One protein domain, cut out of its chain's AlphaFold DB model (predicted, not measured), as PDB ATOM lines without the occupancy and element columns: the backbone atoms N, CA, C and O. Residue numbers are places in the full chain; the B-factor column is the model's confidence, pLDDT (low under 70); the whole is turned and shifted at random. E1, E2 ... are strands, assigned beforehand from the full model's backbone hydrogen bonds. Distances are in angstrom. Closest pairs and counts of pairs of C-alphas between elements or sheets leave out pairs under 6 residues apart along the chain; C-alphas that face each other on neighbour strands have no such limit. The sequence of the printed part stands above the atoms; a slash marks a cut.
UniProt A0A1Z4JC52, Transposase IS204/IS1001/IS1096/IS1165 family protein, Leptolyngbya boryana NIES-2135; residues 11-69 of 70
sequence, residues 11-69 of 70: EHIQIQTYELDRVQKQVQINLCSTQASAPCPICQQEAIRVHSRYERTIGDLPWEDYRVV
ATOM      1  N   GLU A  11     133.690 191.556 185.199       88.88
ATOM      2  CA  GLU A  11     134.891 192.207 185.748       88.88
ATOM      3  C   GLU A  11     135.528 191.393 186.884       88.88
ATOM      4  O   GLU A  11     136.722 191.520 187.172       88.88
ATOM      5  N   HIS A  12     134.746 190.518 187.518       89.31
ATOM      6  CA  HIS A  12     135.184 189.671 188.623       89.31
ATOM      7  C   HIS A  12     135.398 188.209 188.221       89.31
ATOM      8  O   HIS A  12     135.541 187.344 189.091       89.31
ATOM      9  N   ILE A  13     135.430 187.915 186.919       89.12
ATOM     10  CA  ILE A  13     135.727 186.587 186.385       89.12
ATOM     11  C   ILE A  13     137.047 186.638 185.628       89.12
ATOM     12  O   ILE A  13     137.233 187.418 184.699       89.12
ATOM     13  N   GLN A  14     137.957 185.743 185.993       90.69
ATOM     14  CA  GLN A  14     139.222 185.556 185.308       90.69
ATOM     15  C   GLN A  14     139.242 184.208 184.588       90.69
ATOM     16  O   GLN A  14     138.963 183.163 185.178       90.69
ATOM     17  N   ILE A  15     139.649 184.232 183.318       90.88
ATOM     18  CA  ILE A  15     140.033 183.027 182.579       90.88
ATOM     19  C   ILE A  15     141.409 182.597 183.084       90.88
ATOM     20  O   ILE A  15     142.387 183.331 182.930       90.88
ATOM     21  N   GLN A  16     141.483 181.422 183.705       91.50
ATOM     22  CA  GLN A  16     142.747 180.843 184.158       91.50
ATOM     23  C   GLN A  16     143.459 180.135 183.008       91.50
ATOM     24  O   GLN A  16     144.631 180.400 182.749       91.50
ATOM     25  N   THR A  17     142.743 179.262 182.302       92.00
ATOM     26  CA  THR A  17     143.232 178.556 181.114       92.00
ATOM     27  C   THR A  17     142.090 178.325 180.133       92.00
ATOM     28  O   THR A  17     140.913 178.377 180.500       92.00
ATOM     29  N   TYR A  18     142.443 178.070 178.876       91.12
ATOM     30  CA  TYR A  18     141.504 177.605 177.867       91.12
ATOM     31  C   TYR A  18     142.204 176.650 176.904       91.12
ATOM     32  O   TYR A  18     143.390 176.815 176.606       91.12
ATOM     33  N   GLU A  19     141.453 175.681 176.398       92.25
ATOM     34  CA  GLU A  19     141.916 174.722 175.405       92.25
ATOM     35  C   GLU A  19     140.886 174.603 174.284       92.25
ATOM     36  O   GLU A  19     139.676 174.587 174.519       92.25
ATOM     37  N   LEU A  20     141.382 174.549 173.048       91.25
ATOM     38  CA  LEU A  20     140.573 174.404 171.844       91.25
ATOM     39  C   LEU A  20     140.987 173.126 171.121       91.25
ATOM     40  O   LEU A  20     142.019 173.096 170.445       91.25
ATOM     41  N   ASP A  21     140.149 172.100 171.203       91.12
ATOM     42  CA  ASP A  21     140.286 170.903 170.384       91.12
ATOM     43  C   ASP A  21     139.477 171.079 169.096       91.12
ATOM     44  O   ASP A  21     138.250 170.992 169.069       91.12
ATOM     45  N   ARG A  22     140.178 171.324 167.988       90.12
ATOM     46  CA  ARG A  22     139.560 171.478 166.662       90.12
ATOM     47  C   ARG A  22     139.128 170.152 166.036       90.12
ATOM     48  O   ARG A  22     138.290 170.161 165.139       90.12
ATOM     49  N   VAL A  23     139.703 169.032 166.472       92.25
ATOM     50  CA  VAL A  23     139.386 167.695 165.953       92.25
ATOM     51  C   VAL A  23     138.094 167.200 166.586       92.25
ATOM     52  O   VAL A  23     137.174 166.795 165.877       92.25
ATOM     53  N   GLN A  24     138.000 167.283 167.912       89.88
ATOM     54  CA  GLN A  24     136.792 166.916 168.649       89.88
ATOM     55  C   GLN A  24     135.739 168.026 168.680       89.88
ATOM     56  O   GLN A  24     134.640 167.795 169.186       89.88
ATOM     57  N   LYS A  25     136.073 169.206 168.144       89.62
ATOM     58  CA  LYS A  25     135.270 170.430 168.212       89.62
ATOM     59  C   LYS A  25     134.848 170.717 169.645       89.62
ATOM     60  O   LYS A  25     133.663 170.758 169.962       89.62
ATOM     61  N   GLN A  26     135.825 170.847 170.530       88.56
ATOM     62  CA  GLN A  26     135.596 171.132 171.937       88.56
ATOM     63  C   GLN A  26     136.327 172.391 172.367       88.56
ATOM     64  O   GLN A  26     137.449 172.654 171.932       88.56
ATOM     65  N   VAL A  27     135.675 173.155 173.235       88.25
ATOM     66  CA  VAL A  27     136.309 174.242 173.971       88.25
ATOM     67  C   VAL A  27     136.200 173.946 175.451       88.25
ATOM     68  O   VAL A  27     135.097 173.742 175.959       88.25
ATOM     69  N   GLN A  28     137.340 173.968 176.130       87.50
ATOM     70  CA  GLN A  28     137.418 173.921 177.580       87.50
ATOM     71  C   GLN A  28     137.883 175.274 178.098       87.50
ATOM     72  O   GLN A  28     138.857 175.829 177.588       87.50
ATOM     73  N   ILE A  29     137.194 175.822 179.097       86.81
ATOM     74  CA  ILE A  29     137.582 177.085 179.733       86.81
ATOM     75  C   ILE A  29     137.535 176.908 181.242       86.81
ATOM     76  O   ILE A  29     136.476 176.656 181.813       86.81
ATOM     77  N   ASN A  30     138.677 177.121 181.887       86.62
ATOM     78  CA  ASN A  30     138.756 177.181 183.337       86.62
ATOM     79  C   ASN A  30     138.585 178.629 183.784       86.62
ATOM     80  O   ASN A  30     139.414 179.496 183.489       86.62
ATOM     81  N   LEU A  31     137.495 178.886 184.500       85.88
ATOM     82  CA  LEU A  31     137.139 180.199 185.019       85.88
ATOM     83  C   LEU A  31     137.289 180.223 186.537       85.88
ATOM     84  O   LEU A  31     136.949 179.261 187.224       85.88
ATOM     85  N   CYS A  32     137.740 181.354 187.066       86.62
ATOM     86  CA  CYS A  32     137.779 181.602 188.497       86.62
ATOM     87  C   CYS A  32     137.188 182.972 188.817       86.62
ATOM     88  O   CYS A  32     137.404 183.946 188.101       86.62
ATOM     89  N   SER A  33     136.456 183.036 189.921       87.50
ATOM     90  CA  SER A  33     135.992 184.290 190.496       87.50
ATOM     91  C   SER A  33     137.143 184.978 191.232       87.50
ATOM     92  O   SER A  33     137.782 184.358 192.082       87.50
ATOM     93  N   THR A  34     137.398 186.255 190.944       89.69
ATOM     94  CA  THR A  34     138.451 187.048 191.609       89.69
ATOM     95  C   THR A  34     137.957 187.743 192.877       89.69
ATOM     96  O   THR A  34     138.760 188.114 193.732       89.69
ATOM     97  N   GLN A  35     136.640 187.893 193.034       87.75
ATOM     98  CA  GLN A  35     136.039 188.470 194.235       87.75
ATOM     99  C   GLN A  35     136.065 187.463 195.398       87.75
ATOM    100  O   GLN A  35     135.704 186.293 195.242       87.75
ATOM    101  N   ALA A  36     136.476 187.933 196.578       83.44
ATOM    102  CA  ALA A  36     136.480 187.133 197.804       83.44
ATOM    103  C   ALA A  36     135.070 186.964 198.400       83.44
ATOM    104  O   ALA A  36     134.795 185.977 199.082       83.44
ATOM    105  N   SER A  37     134.173 187.913 198.125       83.44
ATOM    106  CA  SER A  37     132.757 187.883 198.480       83.44
ATOM    107  C   SER A  37     131.928 188.415 197.310       83.44
ATOM    108  O   SER A  37     132.397 189.252 196.546       83.44
ATOM    109  N   ALA A  38     130.701 187.911 197.173       81.31
ATOM    110  CA  ALA A  38     129.726 188.371 196.190       81.31
ATOM    111  C   ALA A  38     128.397 188.624 196.926       81.31
ATOM    112  O   ALA A  38     127.801 187.658 197.424       81.31
ATOM    113  N   PRO A  39     127.942 189.879 197.082       85.50
ATOM    114  CA  PRO A  39     126.638 190.158 197.672       85.50
ATOM    115  C   PRO A  39     125.521 189.686 196.738       85.50
ATOM    116  O   PRO A  39     125.674 189.658 195.517       85.50
ATOM    117  N   CYS A  40     124.368 189.325 197.304       84.50
ATOM    118  CA  CYS A  40     123.202 188.985 196.494       84.50
ATOM    119  C   CYS A  40     122.801 190.195 195.628       84.50
ATOM    120  O   CYS A  40     122.497 191.246 196.189       84.50
ATOM    121  N   PRO A  41     122.706 190.075 194.295       82.00
ATOM    122  CA  PRO A  41     122.376 191.214 193.436       82.00
ATOM    123  C   PRO A  41     120.941 191.735 193.632       82.00
ATOM    124  O   PRO A  41     120.622 192.829 193.182       82.00
ATOM    125  N   ILE A  42     120.070 190.978 194.318       85.69
ATOM    126  CA  ILE A  42     118.691 191.388 194.626       85.69
ATOM    127  C   ILE A  42     118.613 192.134 195.965       85.69
ATOM    128  O   ILE A  42     118.027 193.208 196.042       85.69
ATOM    129  N   CYS A  43     119.161 191.557 197.039       89.31
ATOM    130  CA  CYS A  43     118.996 192.083 198.403       89.31
ATOM    131  C   CYS A  43     120.276 192.664 199.018       89.31
ATOM    132  O   CYS A  43     120.238 193.118 200.158       89.31
ATOM    133  N   GLN A  44     121.398 192.631 198.294       87.19
ATOM    134  CA  GLN A  44     122.730 193.118 198.688       87.19
ATOM    135  C   GLN A  44     123.347 192.439 199.919       87.19
ATOM    136  O   GLN A  44     124.426 192.815 200.367       87.19
ATOM    137  N   GLN A  45     122.703 191.407 200.459       90.38
ATOM    138  CA  GLN A  45     123.205 190.706 201.629       90.38
ATOM    139  C   GLN A  45     124.415 189.834 201.275       90.38
ATOM    140  O   GLN A  45     124.411 189.126 200.264       90.38
ATOM    141  N   GLU A  46     125.443 189.881 202.124       88.06
ATOM    142  CA  GLU A  46     126.667 189.102 201.946       88.06
ATOM    143  C   GLU A  46     126.418 187.596 202.098       88.06
ATOM    144  O   GLU A  46     125.687 187.136 202.984       88.06
ATOM    145  N   ALA A  47     127.075 186.806 201.248       83.75
ATOM    146  CA  ALA A  47     127.101 185.360 201.394       83.75
ATOM    147  C   ALA A  47     127.999 184.962 202.577       83.75
ATOM    148  O   ALA A  47     129.220 185.058 202.513       83.75
ATOM    149  N   ILE A  48     127.396 184.455 203.652       85.25
ATOM    150  CA  ILE A  48     128.120 184.050 204.871       85.25
ATOM    151  C   ILE A  48     128.762 182.656 204.780       85.25
ATOM    152  O   ILE A  48     129.621 182.309 205.587       85.25
ATOM    153  N   ARG A  49     128.311 181.816 203.839       83.81
ATOM    154  CA  ARG A  49     128.840 180.463 203.621       83.81
ATOM    155  C   ARG A  49     128.533 179.961 202.216       83.81
ATOM    156  O   ARG A  49     127.498 180.291 201.643       83.81
ATOM    157  N   VAL A  50     129.368 179.054 201.719       81.12
ATOM    158  CA  VAL A  50     129.054 178.275 200.515       81.12
ATOM    159  C   VAL A  50     127.928 177.293 200.846       81.12
ATOM    160  O   VAL A  50     128.058 176.467 201.753       81.12
ATOM    161  N   HIS A  51     126.810 177.386 200.126       79.69
ATOM    162  CA  HIS A  51     125.699 176.446 200.287       79.69
ATOM    163  C   HIS A  51     126.008 175.093 199.631       79.69
ATOM    164  O   HIS A  51     125.719 174.042 200.201       79.69
ATOM    165  N   SER A  52     126.609 175.111 198.440       80.31
ATOM    166  CA  SER A  52     126.956 173.920 197.661       80.31
ATOM    167  C   SER A  52     128.047 174.262 196.644       80.31
ATOM    168  O   SER A  52     128.127 175.402 196.188       80.31
ATOM    169  N   ARG A  53     128.873 173.277 196.282       80.94
ATOM    170  CA  ARG A  53     129.821 173.375 195.164       80.94
ATOM    171  C   ARG A  53     129.233 172.589 194.003       80.94
ATOM    172  O   ARG A  53     128.958 171.404 194.165       80.94
ATOM    173  N   TYR A  54     128.999 173.257 192.881       72.31
ATOM    174  CA  TYR A  54     128.458 172.632 191.681       72.31
ATOM    175  C   TYR A  54     129.490 172.692 190.571       72.31
ATOM    176  O   TYR A  54     130.029 173.755 190.282       72.31
ATOM    177  N   GLU A  55     129.699 171.554 189.932       68.31
ATOM    178  CA  GLU A  55     130.386 171.449 188.658       68.31
ATOM    179  C   GLU A  55     129.305 171.416 187.566       68.31
ATOM    180  O   GLU A  55     128.350 170.639 187.650       68.31
ATOM    181  N   ARG A  56     129.362 172.342 186.605       69.12
ATOM    182  CA  ARG A  56     128.357 172.498 185.546       69.12
ATOM    183  C   ARG A  56     129.027 172.594 184.182       69.12
ATOM    184  O   ARG A  56     129.613 173.615 183.857       69.12
ATOM    185  N   THR A  57     128.901 171.555 183.368       67.00
ATOM    186  CA  THR A  57     129.237 171.643 181.944       67.00
ATOM    187  C   THR A  57     128.175 172.483 181.250       67.00
ATOM    188  O   THR A  57     127.006 172.095 181.244       67.00
ATOM    189  N   ILE A  58     128.556 173.620 180.666       69.81
ATOM    190  CA  ILE A  58     127.614 174.462 179.916       69.81
ATOM    191  C   ILE A  58     127.501 173.960 178.470       69.81
ATOM    192  O   ILE A  58     127.833 174.654 177.515       69.81
ATOM    193  N   GLY A  59     127.098 172.698 178.312       62.38
ATOM    194  CA  GLY A  59     127.047 172.019 177.013       62.38
ATOM    195  C   GLY A  59     125.911 172.486 176.096       62.38
ATOM    196  O   GLY A  59     125.835 172.045 174.953       62.38
ATOM    197  N   ASP A  60     125.021 173.337 176.601       66.44
ATOM    198  CA  ASP A  60     123.857 173.909 175.928       66.44
ATOM    199  C   ASP A  60     124.103 175.320 175.372       66.44
ATOM    200  O   ASP A  60     123.259 175.835 174.634       66.44
ATOM    201  N   LEU A  61     125.250 175.942 175.672       68.88
ATOM    202  CA  LEU A  61     125.607 177.215 175.053       68.88
ATOM    203  C   LEU A  61     125.960 177.000 173.574       68.88
ATOM    204  O   LEU A  61     126.871 176.224 173.272       68.88
ATOM    205  N   PRO A  62     125.280 177.692 172.644       62.56
ATOM    206  CA  PRO A  62     125.607 177.594 171.234       62.56
ATOM    207  C   PRO A  62     126.966 178.258 170.992       62.56
ATOM    208  O   PRO A  62     127.074 179.483 171.022       62.56
ATOM    209  N   TRP A  63     127.998 177.455 170.735       77.38
ATOM    210  CA  TRP A  63     129.283 177.942 170.241       77.38
ATOM    211  C   TRP A  63     129.592 177.334 168.878       77.38
ATOM    212  O   TRP A  63     130.472 176.490 168.733       77.38
ATOM    213  N   GLU A  64     128.868 177.804 167.861       83.38
ATOM    214  CA  GLU A  64     128.990 177.297 166.490       83.38
ATOM    215  C   GLU A  64     128.889 175.758 166.465       83.38
ATOM    216  O   GLU A  64     127.938 175.185 167.000       83.38
ATOM    217  N   ASP A  65     129.863 175.077 165.866       83.75
ATOM    218  CA  ASP A  65     129.967 173.625 165.802       83.75
ATOM    219  C   ASP A  65     130.815 173.014 166.933       83.75
ATOM    220  O   ASP A  65     131.125 171.819 166.873       83.75
ATOM    221  N   TYR A  66     131.170 173.801 167.957       81.62
ATOM    222  CA  TYR A  66     131.970 173.375 169.104       81.62
ATOM    223  C   TYR A  66     131.109 173.084 170.338       81.62
ATOM    224  O   TYR A  66     130.236 173.854 170.734       81.62
ATOM    225  N   ARG A  67     131.409 171.967 170.998       80.00
ATOM    226  CA  ARG A  67     130.890 171.612 172.318       80.00
ATOM    227  C   ARG A  67     131.712 172.309 173.403       80.00
ATOM    228  O   ARG A  67     132.936 172.226 173.404       80.00
ATOM    229  N   VAL A  68     131.046 172.901 174.387       78.75
ATOM    230  CA  VAL A  68     131.705 173.415 175.595       78.75
ATOM    231  C   VAL A  68     131.842 172.294 176.626       78.75
ATOM    232  O   VAL A  68     130.855 171.637 176.970       78.75
ATOM    233  N   VAL A  69     133.061 172.066 177.109       75.38
ATOM    234  CA  VAL A  69     133.401 171.106 178.173       75.38
ATOM    235  C   VAL A  69     134.103 171.841 179.326       75.38
ATOM    236  O   VAL A  69     134.574 172.961 179.134       75.38
TER     237      VAL A  69
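This is residues 11 to 69 of the 70 residues of the protein "Transposase IS204/IS1001/IS1096/IS1165 family protein" of Leptolyngbya boryana NIES-2135 (UniProt A0A1Z4JC52). What is the shape? There is little regular structure: a long hairpin, E1 and E2, then a wide loop, residues 34 to 66, swinging away and returning to set short E3 beside the beginning of E2. What does it hold? The printed part has 59 residues, under half in E1, E2 and E3; it is all strand, one mixed sheet in that order, only just loose, close to extended (radius of gyration of the C-alphas 15.1 A), spanning 45 by 21 by 19 A.

Where does E1 run? Residues 13 to 21, 22.9 A, from C-alpha 13 at (135.727, 186.587, 186.385), bend by 61 degrees at residue 16. Where are the others? E2 is residues 26 to 33, 22.8 A; E3, residues 67 to 69, ends at C-alpha 69 (133.401, 171.106, 178.173).

How does E1 meet E2? This hairpin is antiparallel, 167 degrees; N 14 and O 32, 2.8 A, are within hydrogen-bond range. And E3? It is parallel to E2, 42 degrees, with N 27 and O 67 at 2.9 A; E1 and E3 are apart.

Any cut? The printed part has no cut; E2 to E3 is a long link. Where is confidence low? Residues 55 to 62 have pLDDT under 70.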